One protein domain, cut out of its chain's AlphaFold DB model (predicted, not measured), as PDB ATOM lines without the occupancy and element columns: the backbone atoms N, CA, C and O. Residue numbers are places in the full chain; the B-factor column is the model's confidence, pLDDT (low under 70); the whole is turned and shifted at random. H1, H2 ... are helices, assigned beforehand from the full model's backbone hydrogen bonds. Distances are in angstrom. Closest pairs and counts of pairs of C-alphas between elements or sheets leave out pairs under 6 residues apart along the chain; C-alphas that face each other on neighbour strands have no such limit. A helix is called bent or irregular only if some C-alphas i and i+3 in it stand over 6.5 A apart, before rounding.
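Overview. This is residues 48 to 96 and 139 to 175 of the 203 residues of an uncharacterized protein of Parvularcula mediterranea (UniProt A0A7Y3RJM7). One long straight helix, H4, is the backbone of this domain, with the one-turn helix H1 and then the longer H2 packed one after the other along one side of it; H2 runs beside the later part of H4, opposite ways to it. H3 sticks out to the side beyond the end of H2 and touches no helix, while residues 55 to 66 make a long loop from H1 to the start of H2 and residues 166 to 175 fold back past the end of H4. The printed part has 86 residues with four named helices, H1, H2, H3 and H4 in that order along the chain, and no named strand; the class is all helix. The whole is compact, with a radius of gyration of the C-alphas of 13.8 A, and its outline is flat, spanning 39 by 35 by 16 A.

Along the chain. Start at Ala 48 and go three residues on to C-alpha 51 at (83.840, 31.337, 28.157), where H1, residues 51 to 54, begins. Read on through residues 55 to 66, which hold no named element, to C-alpha 67 at (68.715, 31.292, 8.375). From there H2, residues 67 to 81, runs 20.5 A from first to last C-alpha. Next look at H3, residues 85 to 93, which runs 13.2 A from C-alpha 85 to C-alpha 93. Beyond the cut find C-alpha 140 at (80.450, 23.453, 42.919); from it H4, residues 140 to 165, runs 37.3 A to C-alpha 165 at (59.227, 29.745, 12.895). H4 is the longest helix, with 26 residues, and no helix here is bent or irregular.

Arrangement. Begin with H1, which touches H4 with 5 pairs of C-alphas within 8 A; the closest are those of Leu 53 and Ala 148, 5.1 A apart. H4 touches H1 with residues 148 to 152 alone. H1 and H2 are near each other, with 6 pairs of C-alphas within 10 A. Then compare H2 with H4: they touch with 11 pairs within 8 A, and the closest C-alphas, those of Ile 74 and Arg 156, are 5.8 A apart. Their lines stand at a shallow tilt of 22 degrees, and they run opposite ways. H3 is apart from H1, from H2 and from H4. In the backbone, H4 has every O i to N i+4 pair within hydrogen-bond range, against 10 of 11 in H2 and 4 of 5 in H3. H1, with four residues, is too short for any such pair, and its one O i to N i+3 pair is within range.

Size, cuts and confidence. Look for the two C-alphas farthest apart at Thr 139 and Gly 167, 42.1 A from each other; the first and last printed C-alphas, those of Ala 48 and Gln 175, are 31.2 A apart. Of the links that are printed whole, the one from H1 to H2 is long, with 12 residues, and the one from H2 to H3 is tight, with 3. The link from H3 to H4 is across the cut: residues 97 to 138 are not printed, and C-alphas 96 and 139 are 37.7 A apart. In the B-factor column the mean pLDDT of the printed part is 82.9. You will find values under 70 at residue 48 and at residues 87 to 96, of which 87 to 93 belong to H3; the mean over H3 is 60, and over H2 and H4 it is 91 and 90.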
ATOM      1  N   ALA A  48      88.042  23.352  32.058       66.31
ATOM      2  CA  ALA A  48      87.792  24.780  32.033       66.31
ATOM      3  C   ALA A  48      86.481  24.998  31.280       66.31
ATOM      4  O   ALA A  48      86.326  24.532  30.155       66.31
ATOM      5  N   ILE A  49      85.531  25.694  31.906       70.75
ATOM      6  CA  ILE A  49      84.274  26.029  31.240       70.75
ATOM      7  C   ILE A  49      84.606  26.965  30.071       70.75
ATOM      8  O   ILE A  49      85.195  28.023  30.319       70.75
ATOM      9  N   PRO A  50      84.225  26.628  28.826       72.81
ATOM     10  CA  PRO A  50      84.403  27.532  27.701       72.81
ATOM     11  C   PRO A  50      83.716  28.878  27.993       72.81
ATOM     12  O   PRO A  50      82.543  28.884  28.384       72.81
ATOM     13  N   PRO A  51      84.396  30.026  27.809       74.00
ATOM     14  CA  PRO A  51      83.840  31.337  28.157       74.00
ATOM     15  C   PRO A  51      82.568  31.671  27.363       74.00
ATOM     16  O   PRO A  51      81.712  32.404  27.851       74.00
ATOM     17  N   ILE A  52      82.396  31.075  26.179       75.31
ATOM     18  CA  ILE A  52      81.192  31.232  25.357       75.31
ATOM     19  C   ILE A  52      79.923  30.704  26.048       75.31
ATOM     20  O   ILE A  52      78.841  31.246  25.851       75.31
ATOM     21  N   LEU A  53      80.040  29.702  26.930       75.62
ATOM     22  CA  LEU A  53      78.891  29.091  27.604       75.62
ATOM     23  C   LEU A  53      78.484  29.810  28.902       75.62
ATOM     24  O   LEU A  53      77.351  29.661  29.363       75.62
ATOM     25  N   THR A  54      79.373  30.601  29.512       75.38
ATOM     26  CA  THR A  54      79.086  31.290  30.785       75.38
ATOM     27  C   THR A  54      78.312  32.594  30.593       75.38
ATOM     28  O   THR A  54      77.475  32.937  31.433       75.38
ATOM     29  N   ALA A  55      78.528  33.292  29.478       75.19
ATOM     30  CA  ALA A  55      77.889  34.572  29.163       75.19
ATOM     31  C   ALA A  55      76.676  34.456  28.217       75.19
ATOM     32  O   ALA A  55      76.075  35.465  27.867       75.19
ATOM     33  N   LEU A  56      76.283  33.240  27.825       82.81
ATOM     34  CA  LEU A  56      75.304  33.015  26.758       82.81
ATOM     35  C   LEU A  56      73.878  33.470  27.122       82.81
ATOM     36  O   LEU A  56      73.253  32.920  28.037       82.81
ATOM     37  N   ALA A  57      73.323  34.420  26.377       88.19
ATOM     38  CA  ALA A  57      71.926  34.814  26.506       88.19
ATOM     39  C   ALA A  57      71.018  33.785  25.807       88.19
ATOM     40  O   ALA A  57      70.829  33.795  24.596       88.19
ATOM     41  N   VAL A  58      70.463  32.855  26.589       91.50
ATOM     42  CA  VAL A  58      69.752  31.668  26.071       91.50
ATOM     43  C   VAL A  58      68.598  32.031  25.126       91.50
ATOM     44  O   VAL A  58      68.470  31.423  24.068       91.50
ATOM     45  N   TYR A  59      67.801  33.038  25.482       92.56
ATOM     46  CA  TYR A  59      66.563  33.405  24.780       92.56
ATOM     47  C   TYR A  59      66.657  34.725  24.007       92.56
ATOM     48  O   TYR A  59      65.633  35.313  23.668       92.56
ATOM     49  N   GLU A  60      67.865  35.238  23.771       92.19
ATOM     50  CA  GLU A  60      68.037  36.479  23.014       92.19
ATOM     51  C   GLU A  60      67.779  36.255  21.522       92.19
ATOM     52  O   GLU A  60      68.073  35.193  20.981       92.19
ATOM     53  N   LYS A  61      67.223  37.237  20.820       89.88
ATOM     54  CA  LYS A  61      66.955  37.073  19.389       89.88
ATOM     55  C   LYS A  61      68.281  36.895  18.622       89.88
ATOM     56  O   LYS A  61      69.231  37.611  18.933       89.88
ATOM     57  N   PRO A  62      68.392  35.946  17.670       88.50
ATOM     58  CA  PRO A  62      69.620  35.788  16.894       88.50
ATOM     59  C   PRO A  62      69.908  37.050  16.081       88.50
ATOM     60  O   PRO A  62      68.998  37.641  15.504       88.50
ATOM     61  N   VAL A  63      71.177  37.446  16.019       86.88
ATOM     62  CA  VAL A  63      71.638  38.581  15.216       86.88
ATOM     63  C   VAL A  63      72.833  38.109  14.384       86.88
ATOM     64  O   VAL A  63      73.861  37.772  14.968       86.88
ATOM     65  N   PRO A  64      72.751  38.088  13.041       87.44
ATOM     66  CA  PRO A  64      71.631  38.520  12.203       87.44
ATOM     67  C   PRO A  64      70.446  37.541  12.219       87.44
ATOM     68  O   PRO A  64      70.625  36.326  12.243       87.44
ATOM     69  N   GLU A  65      69.230  38.078  12.103       87.12
ATOM     70  CA  GLU A  65      67.980  37.314  11.964       87.12
ATOM     71  C   GLU A  65      67.857  36.704  10.560       87.12
ATOM     72  O   GLU A  65      67.039  37.108   9.736       87.12
ATOM     73  N   SER A  66      68.728  35.752  10.254       91.62
ATOM     74  CA  SER A  66      68.777  35.068   8.965       91.62
ATOM     75  C   SER A  66      69.028  33.584   9.179       91.62
ATOM     76  O   SER A  66      69.729  33.213  10.118       91.62
ATOM     77  N   CYS A  67      68.506  32.739   8.288       93.19
ATOM     78  CA  CYS A  67      68.715  31.292   8.375       93.19
ATOM     79  C   CYS A  67      70.205  30.923   8.397       93.19
ATOM     80  O   CYS A  67      70.620  30.121   9.225       93.19
ATOM     81  N   ALA A  68      71.022  31.585   7.569       92.38
ATOM     82  CA  ALA A  68      72.470  31.380   7.546       92.38
ATOM     83  C   ALA A  68      73.149  31.801   8.861       92.38
ATOM     84  O   ALA A  68      74.031  31.105   9.351       92.38
ATOM     85  N   GLY A  69      72.733  32.925   9.458       91.69
ATOM     86  CA  GLY A  69      73.264  33.372  10.750       91.69
ATOM     87  C   GLY A  69      72.940  32.395  11.881       91.69
ATOM     88  O   GLY A  69      73.812  32.061  12.677       91.69
ATOM     89  N   ILE A  70      71.705  31.889  11.896       92.25
ATOM     90  CA  ILE A  70      71.247  30.883  12.858       92.25
ATOM     91  C   ILE A  70      72.028  29.574  12.690       92.25
ATOM     92  O   ILE A  70      72.473  29.003  13.681       92.25
ATOM     93  N   GLU A  71      72.232  29.112  11.456       91.12
ATOM     94  CA  GLU A  71      72.981  27.883  11.169       91.12
ATOM     95  C   GLU A  71      74.445  27.972  11.620       91.12
ATOM     96  O   GLU A  71      74.950  27.046  12.251       91.12
ATOM     97  N   ILE A  72      75.107  29.105  11.364       92.38
ATOM     98  CA  ILE A  72      76.485  29.347  11.813       92.38
ATOM     99  C   ILE A  72      76.567  29.331  13.343       92.38
ATOM    100  O   ILE A  72      77.461  28.696  13.900       92.38
ATOM    101  N   GLU A  73      75.634  29.999  14.031       91.38
ATOM    102  CA  GLU A  73      75.602  30.022  15.498       91.38
ATOM    103  C   GLU A  73      75.347  28.620  16.077       91.38
ATOM    104  O   GLU A  73      75.984  28.220  17.052       91.38
ATOM    105  N   ILE A  74      74.457  27.835  15.460       91.81
ATOM    106  CA  ILE A  74      74.205  26.443  15.852       91.81
ATOM    107  C   ILE A  74      75.461  25.585  15.656       91.81
ATOM    108  O   ILE A  74      75.830  24.860  16.579       91.81
ATOM    109  N   ALA A  75      76.137  25.691  14.510       91.06
ATOM    110  CA  ALA A  75      77.350  24.929  14.222       91.06
ATOM    111  C   ALA A  75      78.493  25.262  15.199       91.06
ATOM    112  O   ALA A  75      79.194  24.362  15.668       91.06
ATOM    113  N   ASP A  76      78.648  26.539  15.567       90.81
ATOM    114  CA  ASP A  76      79.612  26.955  16.589       90.81
ATOM    115  C   ASP A  76      79.264  26.339  17.955       90.81
ATOM    116  O   ASP A  76      80.117  25.731  18.600       90.81
ATOM    117  N   LEU A  77      77.990  26.374  18.365       90.06
ATOM    118  CA  LEU A  77      77.532  25.761  19.619       90.06
ATOM    119  C   LEU A  77      77.711  24.236  19.651       90.06
ATOM    120  O   LEU A  77      78.044  23.681  20.703       90.06
ATOM    121  N   GLU A  78      77.503  23.547  18.530       89.62
ATOM    122  CA  GLU A  78      77.700  22.098  18.414       89.62
ATOM    123  C   GLU A  78      79.163  21.687  18.595       89.62
ATOM    124  O   GLU A  78      79.423  20.635  19.187       89.62
ATOM    125  N   SER A  79      80.116  22.540  18.200       87.62
ATOM    126  CA  SER A  79      81.546  22.292  18.429       87.62
ATOM    127  C   SER A  79      81.903  22.181  19.920       87.62
ATOM    128  O   SER A  79      82.825  21.449  20.283       87.62
ATOM    129  N   TYR A  80      81.138  22.846  20.796       88.12
ATOM    130  CA  TYR A  80      81.350  22.818  22.246       88.12
ATOM    131  C   TYR A  80      80.458  21.807  22.960       88.12
ATOM    132  O   TYR A  80      80.912  21.106  23.860       88.12
ATOM    133  N   VAL A  81      79.166  21.775  22.622       87.69
ATOM    134  CA  VAL A  81      78.137  21.041  23.378       87.69
ATOM    135  C   VAL A  81      77.933  19.616  22.846       87.69
ATOM    136  O   VAL A  81      77.315  18.791  23.524       87.69
ATOM    137  N   GLY A  82      78.489  19.310  21.672       87.12
ATOM    138  CA  GLY A  82      78.292  18.061  20.947       87.12
ATOM    139  C   GLY A  82      77.094  18.123  20.003       87.12
ATOM    140  O   GLY A  82      76.317  19.081  20.018       87.12
ATOM    141  N   SER A  83      76.933  17.077  19.193       83.31
ATOM    142  CA  SER A  83      75.872  16.977  18.186       83.31
ATOM    143  C   SER A  83      74.469  17.043  18.801       83.31
ATOM    144  O   SER A  83      74.260  16.750  19.986       83.31
ATOM    145  N   ASP A  84      73.485  17.459  18.007       82.69
ATOM    146  CA  ASP A  84      72.101  17.508  18.463       82.69
ATOM    147  C   ASP A  84      71.390  16.152  18.399       82.69
ATOM    148  O   ASP A  84      71.804  15.239  17.689       82.69
ATOM    149  N   VAL A  85      70.326  15.995  19.186       77.62
ATOM    150  CA  VAL A  85      69.591  14.726  19.312       77.62
ATOM    151  C   VAL A  85      68.936  14.315  17.989       77.62
ATOM    152  O   VAL A  85      68.814  13.125  17.709       77.62
ATOM    153  N   ASP A  86      68.544  15.282  17.163       72.19
ATOM    154  CA  ASP A  86      67.927  15.045  15.857       72.19
ATOM    155  C   ASP A  86      68.939  14.553  14.801       72.19
ATOM    156  O   ASP A  86      68.602  13.690  13.993       72.19
ATOM    157  N   THR A  87      70.206  14.976  14.874       66.00
ATOM    158  CA  THR A  87      71.287  14.473  13.994       66.00
ATOM    159  C   THR A  87      71.559  12.973  14.167       66.00
ATOM    160  O   THR A  87      71.952  12.284  13.227       66.00
ATOM    161  N   LEU A  88      71.309  12.428  15.362       58.69
ATOM    162  CA  LEU A  88      71.453  10.993  15.625       58.69
ATOM    163  C   LEU A  88      70.302  10.180  15.017       58.69
ATOM    164  O   LEU A  88      70.491   9.022  14.647       58.69
ATOM    165  N   GLN A  89      69.115  10.781  14.901       56.78
ATOM    166  CA  GLN A  89      67.939  10.125  14.332       56.78
ATOM    167  C   GLN A  89      68.089   9.954  12.820       56.78
ATOM    168  O   GLN A  89      67.813   8.867  12.313       56.78
ATOM    169  N   THR A  90      68.609  10.958  12.111       53.44
ATOM    170  CA  THR A  90      68.876  10.852  10.668       53.44
ATOM    171  C   THR A  90      69.981   9.846  10.351       53.44
ATOM    172  O   THR A  90      69.801   9.006   9.475       53.44
ATOM    173  N   ALA A  91      71.056   9.793  11.142       53.59
ATOM    174  CA  ALA A  91      72.096   8.774  10.970       53.59
ATOM    175  C   ALA A  91      71.603   7.332  11.254       53.59
ATOM    176  O   ALA A  91      72.117   6.367  10.683       53.59
ATOM    177  N   SER A  92      70.599   7.168  12.128       49.81
ATOM    178  CA  SER A  92      69.940   5.874  12.359       49.81
ATOM    179  C   SER A  92      68.956   5.493  11.245       49.81
ATOM    180  O   SER A  92      68.824   4.309  10.938       49.81
ATOM    181  N   ALA A  93      68.317   6.483  10.607       51.59
ATOM    182  CA  ALA A  93      67.458   6.285   9.440       51.59
ATOM    183  C   ALA A  93      68.271   5.880   8.197       51.59
ATOM    184  O   ALA A  93      67.858   4.981   7.469       51.59
ATOM    185  N   ASP A  94      69.477   6.437   8.037       50.06
ATOM    186  CA  ASP A  94      70.440   6.066   6.986       50.06
ATOM    187  C   ASP A  94      71.256   4.793   7.313       50.06
ATOM    188  O   ASP A  94      72.197   4.428   6.607       50.06
ATOM    189  N   GLY A  95      70.887   4.068   8.375       46.75
ATOM    190  CA  GLY A  95      71.377   2.718   8.657       46.75
ATOM    191  C   GLY A  95      72.819   2.606   9.166       46.75
ATOM    192  O   GLY A  95      73.315   1.482   9.260       46.75
ATOM    193  N   LEU A  96      73.499   3.708   9.524       51.69
ATOM    194  CA  LEU A  96      74.942   3.671   9.819       51.69
ATOM    195  C   LEU A  96      75.370   3.944  11.272       51.69
ATOM    196  O   LEU A  96      76.565   3.890  11.558       51.69
ATOM    197  N   THR A 139      80.728  18.531  42.750       77.56
ATOM    198  CA  THR A 139      81.370  19.737  43.288       77.56
ATOM    199  C   THR A 139      80.712  21.019  42.757       77.56
ATOM    200  O   THR A 139      79.967  21.003  41.775       77.56
ATOM    201  N   ALA A 140      80.958  22.164  43.407       80.56
ATOM    202  CA  ALA A 140      80.450  23.453  42.919       80.56
ATOM    203  C   ALA A 140      80.917  23.755  41.482       80.56
ATOM    204  O   ALA A 140      80.140  24.288  40.693       80.56
ATOM    205  N   HIS A 141      82.144  23.344  41.139       81.25
ATOM    206  CA  HIS A 141      82.689  23.440  39.785       81.25
ATOM    207  C   HIS A 141      81.924  22.546  38.812       81.25
ATOM    208  O   HIS A 141      81.450  23.031  37.794       81.25
ATOM    209  N   ASP A 142      81.682  21.282  39.163       79.19
ATOM    210  CA  ASP A 142      80.940  20.359  38.291       79.19
ATOM    211  C   ASP A 142      79.498  20.828  38.058       79.19
ATOM    212  O   ASP A 142      78.932  20.628  36.984       79.19
ATOM    213  N   ARG A 143      78.884  21.472  39.060       83.12
ATOM    214  CA  ARG A 143      77.575  22.121  38.899       83.12
ATOM    215  C   ARG A 143      77.647  23.281  37.911       83.12
ATOM    216  O   ARG A 143      76.791  23.356  37.037       83.12
ATOM    217  N   ALA A 144      78.657  24.142  38.024       85.50
ATOM    218  CA  ALA A 144      78.853  25.264  37.110       85.50
ATOM    219  C   ALA A 144      79.127  24.794  35.672       85.50
ATOM    220  O   ALA A 144      78.532  25.323  34.737       85.50
ATOM    221  N   VAL A 145      79.953  23.756  35.500       86.12
ATOM    222  CA  VAL A 145      80.216  23.117  34.204       86.12
ATOM    223  C   VAL A 145      78.909  22.592  33.615       86.12
ATOM    224  O   VAL A 145      78.516  23.005  32.527       86.12
ATOM    225  N   ARG A 146      78.173  21.744  34.347       86.38
ATOM    226  CA  ARG A 146      76.899  21.191  33.853       86.38
ATOM    227  C   ARG A 146      75.884  22.271  33.494       86.38
ATOM    228  O   ARG A 146      75.177  22.113  32.501       86.38
ATOM    229  N   GLU A 147      75.814  23.345  34.275       89.19
ATOM    230  CA  GLU A 147      74.918  24.465  33.997       89.19
ATOM    231  C   GLU A 147      75.321  25.220  32.723       89.19
ATOM    232  O   GLU A 147      74.466  25.520  31.895       89.19
ATOM    233  N   ALA A 148      76.617  25.443  32.495       89.56
ATOM    234  CA  ALA A 148      77.111  26.058  31.264       89.56
ATOM    235  C   ALA A 148      76.751  25.222  30.018       89.56
ATOM    236  O   ALA A 148      76.182  25.743  29.057       89.56
ATOM    237  N   TYR A 149      76.969  23.903  30.059       90.19
ATOM    238  CA  TYR A 149      76.561  22.999  28.973       90.19
ATOM    239  C   TYR A 149      75.042  22.953  28.782       90.19
ATOM    240  O   TYR A 149      74.551  22.887  27.654       90.19
ATOM    241  N   ARG A 150      74.271  23.007  29.876       90.69
ATOM    242  CA  ARG A 150      72.808  23.078  29.812       90.69
ATOM    243  C   ARG A 150      72.350  24.349  29.101       90.69
ATOM    244  O   ARG A 150      71.478  24.260  28.243       90.69
ATOM    245  N   ARG A 151      72.945  25.502  29.416       92.00
ATOM    246  CA  ARG A 151      72.648  26.779  28.750       92.00
ATOM    247  C   ARG A 151      72.968  26.735  27.260       92.00
ATOM    248  O   ARG A 151      72.142  27.182  26.472       92.00
ATOM    249  N   GLY A 152      74.092  26.128  26.876       92.12
ATOM    250  CA  GLY A 152      74.435  25.895  25.468       92.12
ATOM    251  C   GLY A 152      73.386  25.058  24.728       92.12
ATOM    252  O   GLY A 152      72.896  25.466  23.676       92.12
ATOM    253  N   ARG A 153      72.947  23.933  25.318       92.62
ATOM    254  CA  ARG A 153      71.859  23.114  24.745       92.62
ATOM    255  C   ARG A 153      70.552  23.889  24.615       92.62
ATOM    256  O   ARG A 153      69.882  23.791  23.591       92.62
ATOM    257  N   LEU A 154      70.192  24.665  25.639       93.50
ATOM    258  CA  LEU A 154      68.977  25.479  25.611       93.50
ATOM    259  C   LEU A 154      69.044  26.538  24.508       93.50
ATOM    260  O   LEU A 154      68.075  26.692  23.768       93.50
ATOM    261  N   ARG A 155      70.191  27.208  24.342       94.31
ATOM    262  CA  ARG A 155      70.396  28.183  23.267       94.31
ATOM    263  C   ARG A 155      70.195  27.549  21.896       94.31
ATOM    264  O   ARG A 155      69.408  28.066  21.111       94.31
ATOM    265  N   ARG A 156      70.826  26.399  21.637       92.75
ATOM    266  CA  ARG A 156      70.640  25.652  20.384       92.75
ATOM    267  C   ARG A 156      69.170  25.304  20.144       92.75
ATOM    268  O   ARG A 156      68.656  25.534  19.055       92.75
ATOM    269  N   SER A 157      68.474  24.803  21.168       92.25
ATOM    270  CA  SER A 157      67.051  24.450  21.048       92.25
ATOM    271  C   SER A 157      66.162  25.660  20.740       92.25
ATOM    272  O   SER A 157      65.239  25.561  19.933       92.25
ATOM    273  N   TYR A 158      66.475  26.819  21.328       93.56
ATOM    274  CA  TYR A 158      65.789  28.072  21.043       93.56
ATOM    275  C   TYR A 158      66.035  28.520  19.598       93.56
ATOM    276  O   TYR A 158      65.077  28.808  18.887       93.56
ATOM    277  N   LEU A 159      67.293  28.508  19.140       93.25
ATOM    278  CA  LEU A 159      67.665  28.872  17.771       93.25
ATOM    279  C   LEU A 159      66.969  27.997  16.726       93.25
ATOM    280  O   LEU A 159      66.427  28.533  15.766       93.25
ATOM    281  N   LYS A 160      66.887  26.679  16.950       91.62
ATOM    282  CA  LYS A 160      66.118  25.775  16.082       91.62
ATOM    283  C   LYS A 160      64.626  26.100  16.075       91.62
ATOM    284  O   LYS A 160      64.002  26.083  15.019       91.62
ATOM    285  N   GLY A 161      64.045  26.437  17.228       91.38
ATOM    286  CA  GLY A 161      62.651  26.886  17.309       91.38
ATOM    287  C   GLY A 161      62.398  28.190  16.544       91.38
ATOM    288  O   GLY A 161      61.384  28.317  15.858       91.38
ATOM    289  N   VAL A 162      63.334  29.141  16.613       92.94
ATOM    290  CA  VAL A 162      63.278  30.390  15.842       92.94
ATOM    291  C   VAL A 162      63.436  30.117  14.346       92.94
ATOM    292  O   VAL A 162      62.625  30.603  13.564       92.94
ATOM    293  N   GLY A 163      64.413  29.301  13.945       92.12
ATOM    294  CA  GLY A 163      64.609  28.920  12.547       92.12
ATOM    295  C   GLY A 163      63.406  28.176  11.966       92.12
ATOM    296  O   GLY A 163      62.991  28.474  10.849       92.12
ATOM    297  N   PHE A 164      62.756  27.309  12.751       91.44
ATOM    298  CA  PHE A 164      61.485  26.681  12.373       91.44
ATOM    299  C   PHE A 164      60.378  27.713  12.132       91.44
ATOM    300  O   PHE A 164      59.692  27.662  11.115       91.44
ATOM    301  N   ALA A 165      60.219  28.680  13.040       90.31
ATOM    302  CA  ALA A 165      59.227  29.745  12.895       90.31
ATOM    303  C   ALA A 165      59.511  30.662  11.691       90.31
ATOM    304  O   ALA A 165      58.583  31.224  11.113       90.31
ATOM    305  N   MET A 166      60.782  30.800  11.306       89.44
ATOM    306  CA  MET A 166      61.221  31.545  10.124       89.44
ATOM    307  C   MET A 166      61.116  30.744   8.816       89.44
ATOM    308  O   MET A 166      61.306  31.327   7.751       89.44
ATOM    309  N   GLY A 167      60.812  29.442   8.873       88.94
ATOM    310  CA  GLY A 167      60.778  28.568   7.698       88.94
ATOM    311  C   GLY A 167      62.163  28.275   7.116       88.94
ATOM    312  O   GLY A 167      62.296  28.124   5.906       88.94
ATOM    313  N   CYS A 168      63.197  28.259   7.957       88.38
ATOM    314  CA  CYS A 168      64.541  27.858   7.557       88.38
ATOM    315  C   CYS A 168      64.626  26.336   7.358       88.38
ATOM    316  O   CYS A 168      63.932  25.584   8.038       88.38
ATOM    317  N   ASP A 169      65.534  25.896   6.489       84.38
ATOM    318  CA  ASP A 169      65.823  24.480   6.241       84.38
ATOM    319  C   ASP A 169      67.190  24.075   6.831       84.38
ATOM    320  O   ASP A 169      67.951  24.910   7.330       84.38
ATOM    321  N   GLY A 170      67.525  22.783   6.762       84.19
ATOM    322  CA  GLY A 170      68.855  22.277   7.119       84.19
ATOM    323  C   GLY A 170      69.168  22.365   8.616       84.19
ATOM    324  O   GLY A 170      68.327  22.039   9.452       84.19
ATOM    325  N   GLY A 171      70.392  22.779   8.967       82.94
ATOM    326  CA  GLY A 171      70.854  22.858  10.361       82.94
ATOM    327  C   GLY A 171      70.180  23.955  11.195       82.94
ATOM    328  O   GLY A 171      70.222  23.907  12.425       82.94
ATOM    329  N   ALA A 172      69.527  24.925  10.543       87.06
ATOM    330  CA  ALA A 172      68.834  26.035  11.197       87.06
ATOM    331  C   ALA A 172      67.459  25.659  11.777       87.06
ATOM    332  O   ALA A 172      66.912  26.404  12.588       87.06
ATOM    333  N   ALA A 173      66.895  24.518  11.383       87.50
ATOM    334  CA  ALA A 173      65.592  24.040  11.827       87.50
ATOM    335  C   ALA A 173      65.710  22.671  12.512       87.50
ATOM    336  O   ALA A 173      66.694  21.954  12.320       87.50
ATOM    337  N   PRO A 174      64.729  22.286  13.349       84.25
ATOM    338  CA  PRO A 174      64.659  20.929  13.856       84.25
ATOM    339  C   PRO A 174      64.503  19.980  12.673       84.25
ATOM    340  O   PRO A 174      63.571  20.118  11.875       84.25
ATOM    341  N   GLN A 175      65.382  18.985  12.593       79.62
ATOM    342  CA  GLN A 175      65.169  17.879  11.677       79.62
ATOM    343  C   GLN A 175      64.009  17.079  12.256       79.62
ATOM    344  O   GLN A 175      64.160  16.299  13.196       79.62
TER     345      GLN A 175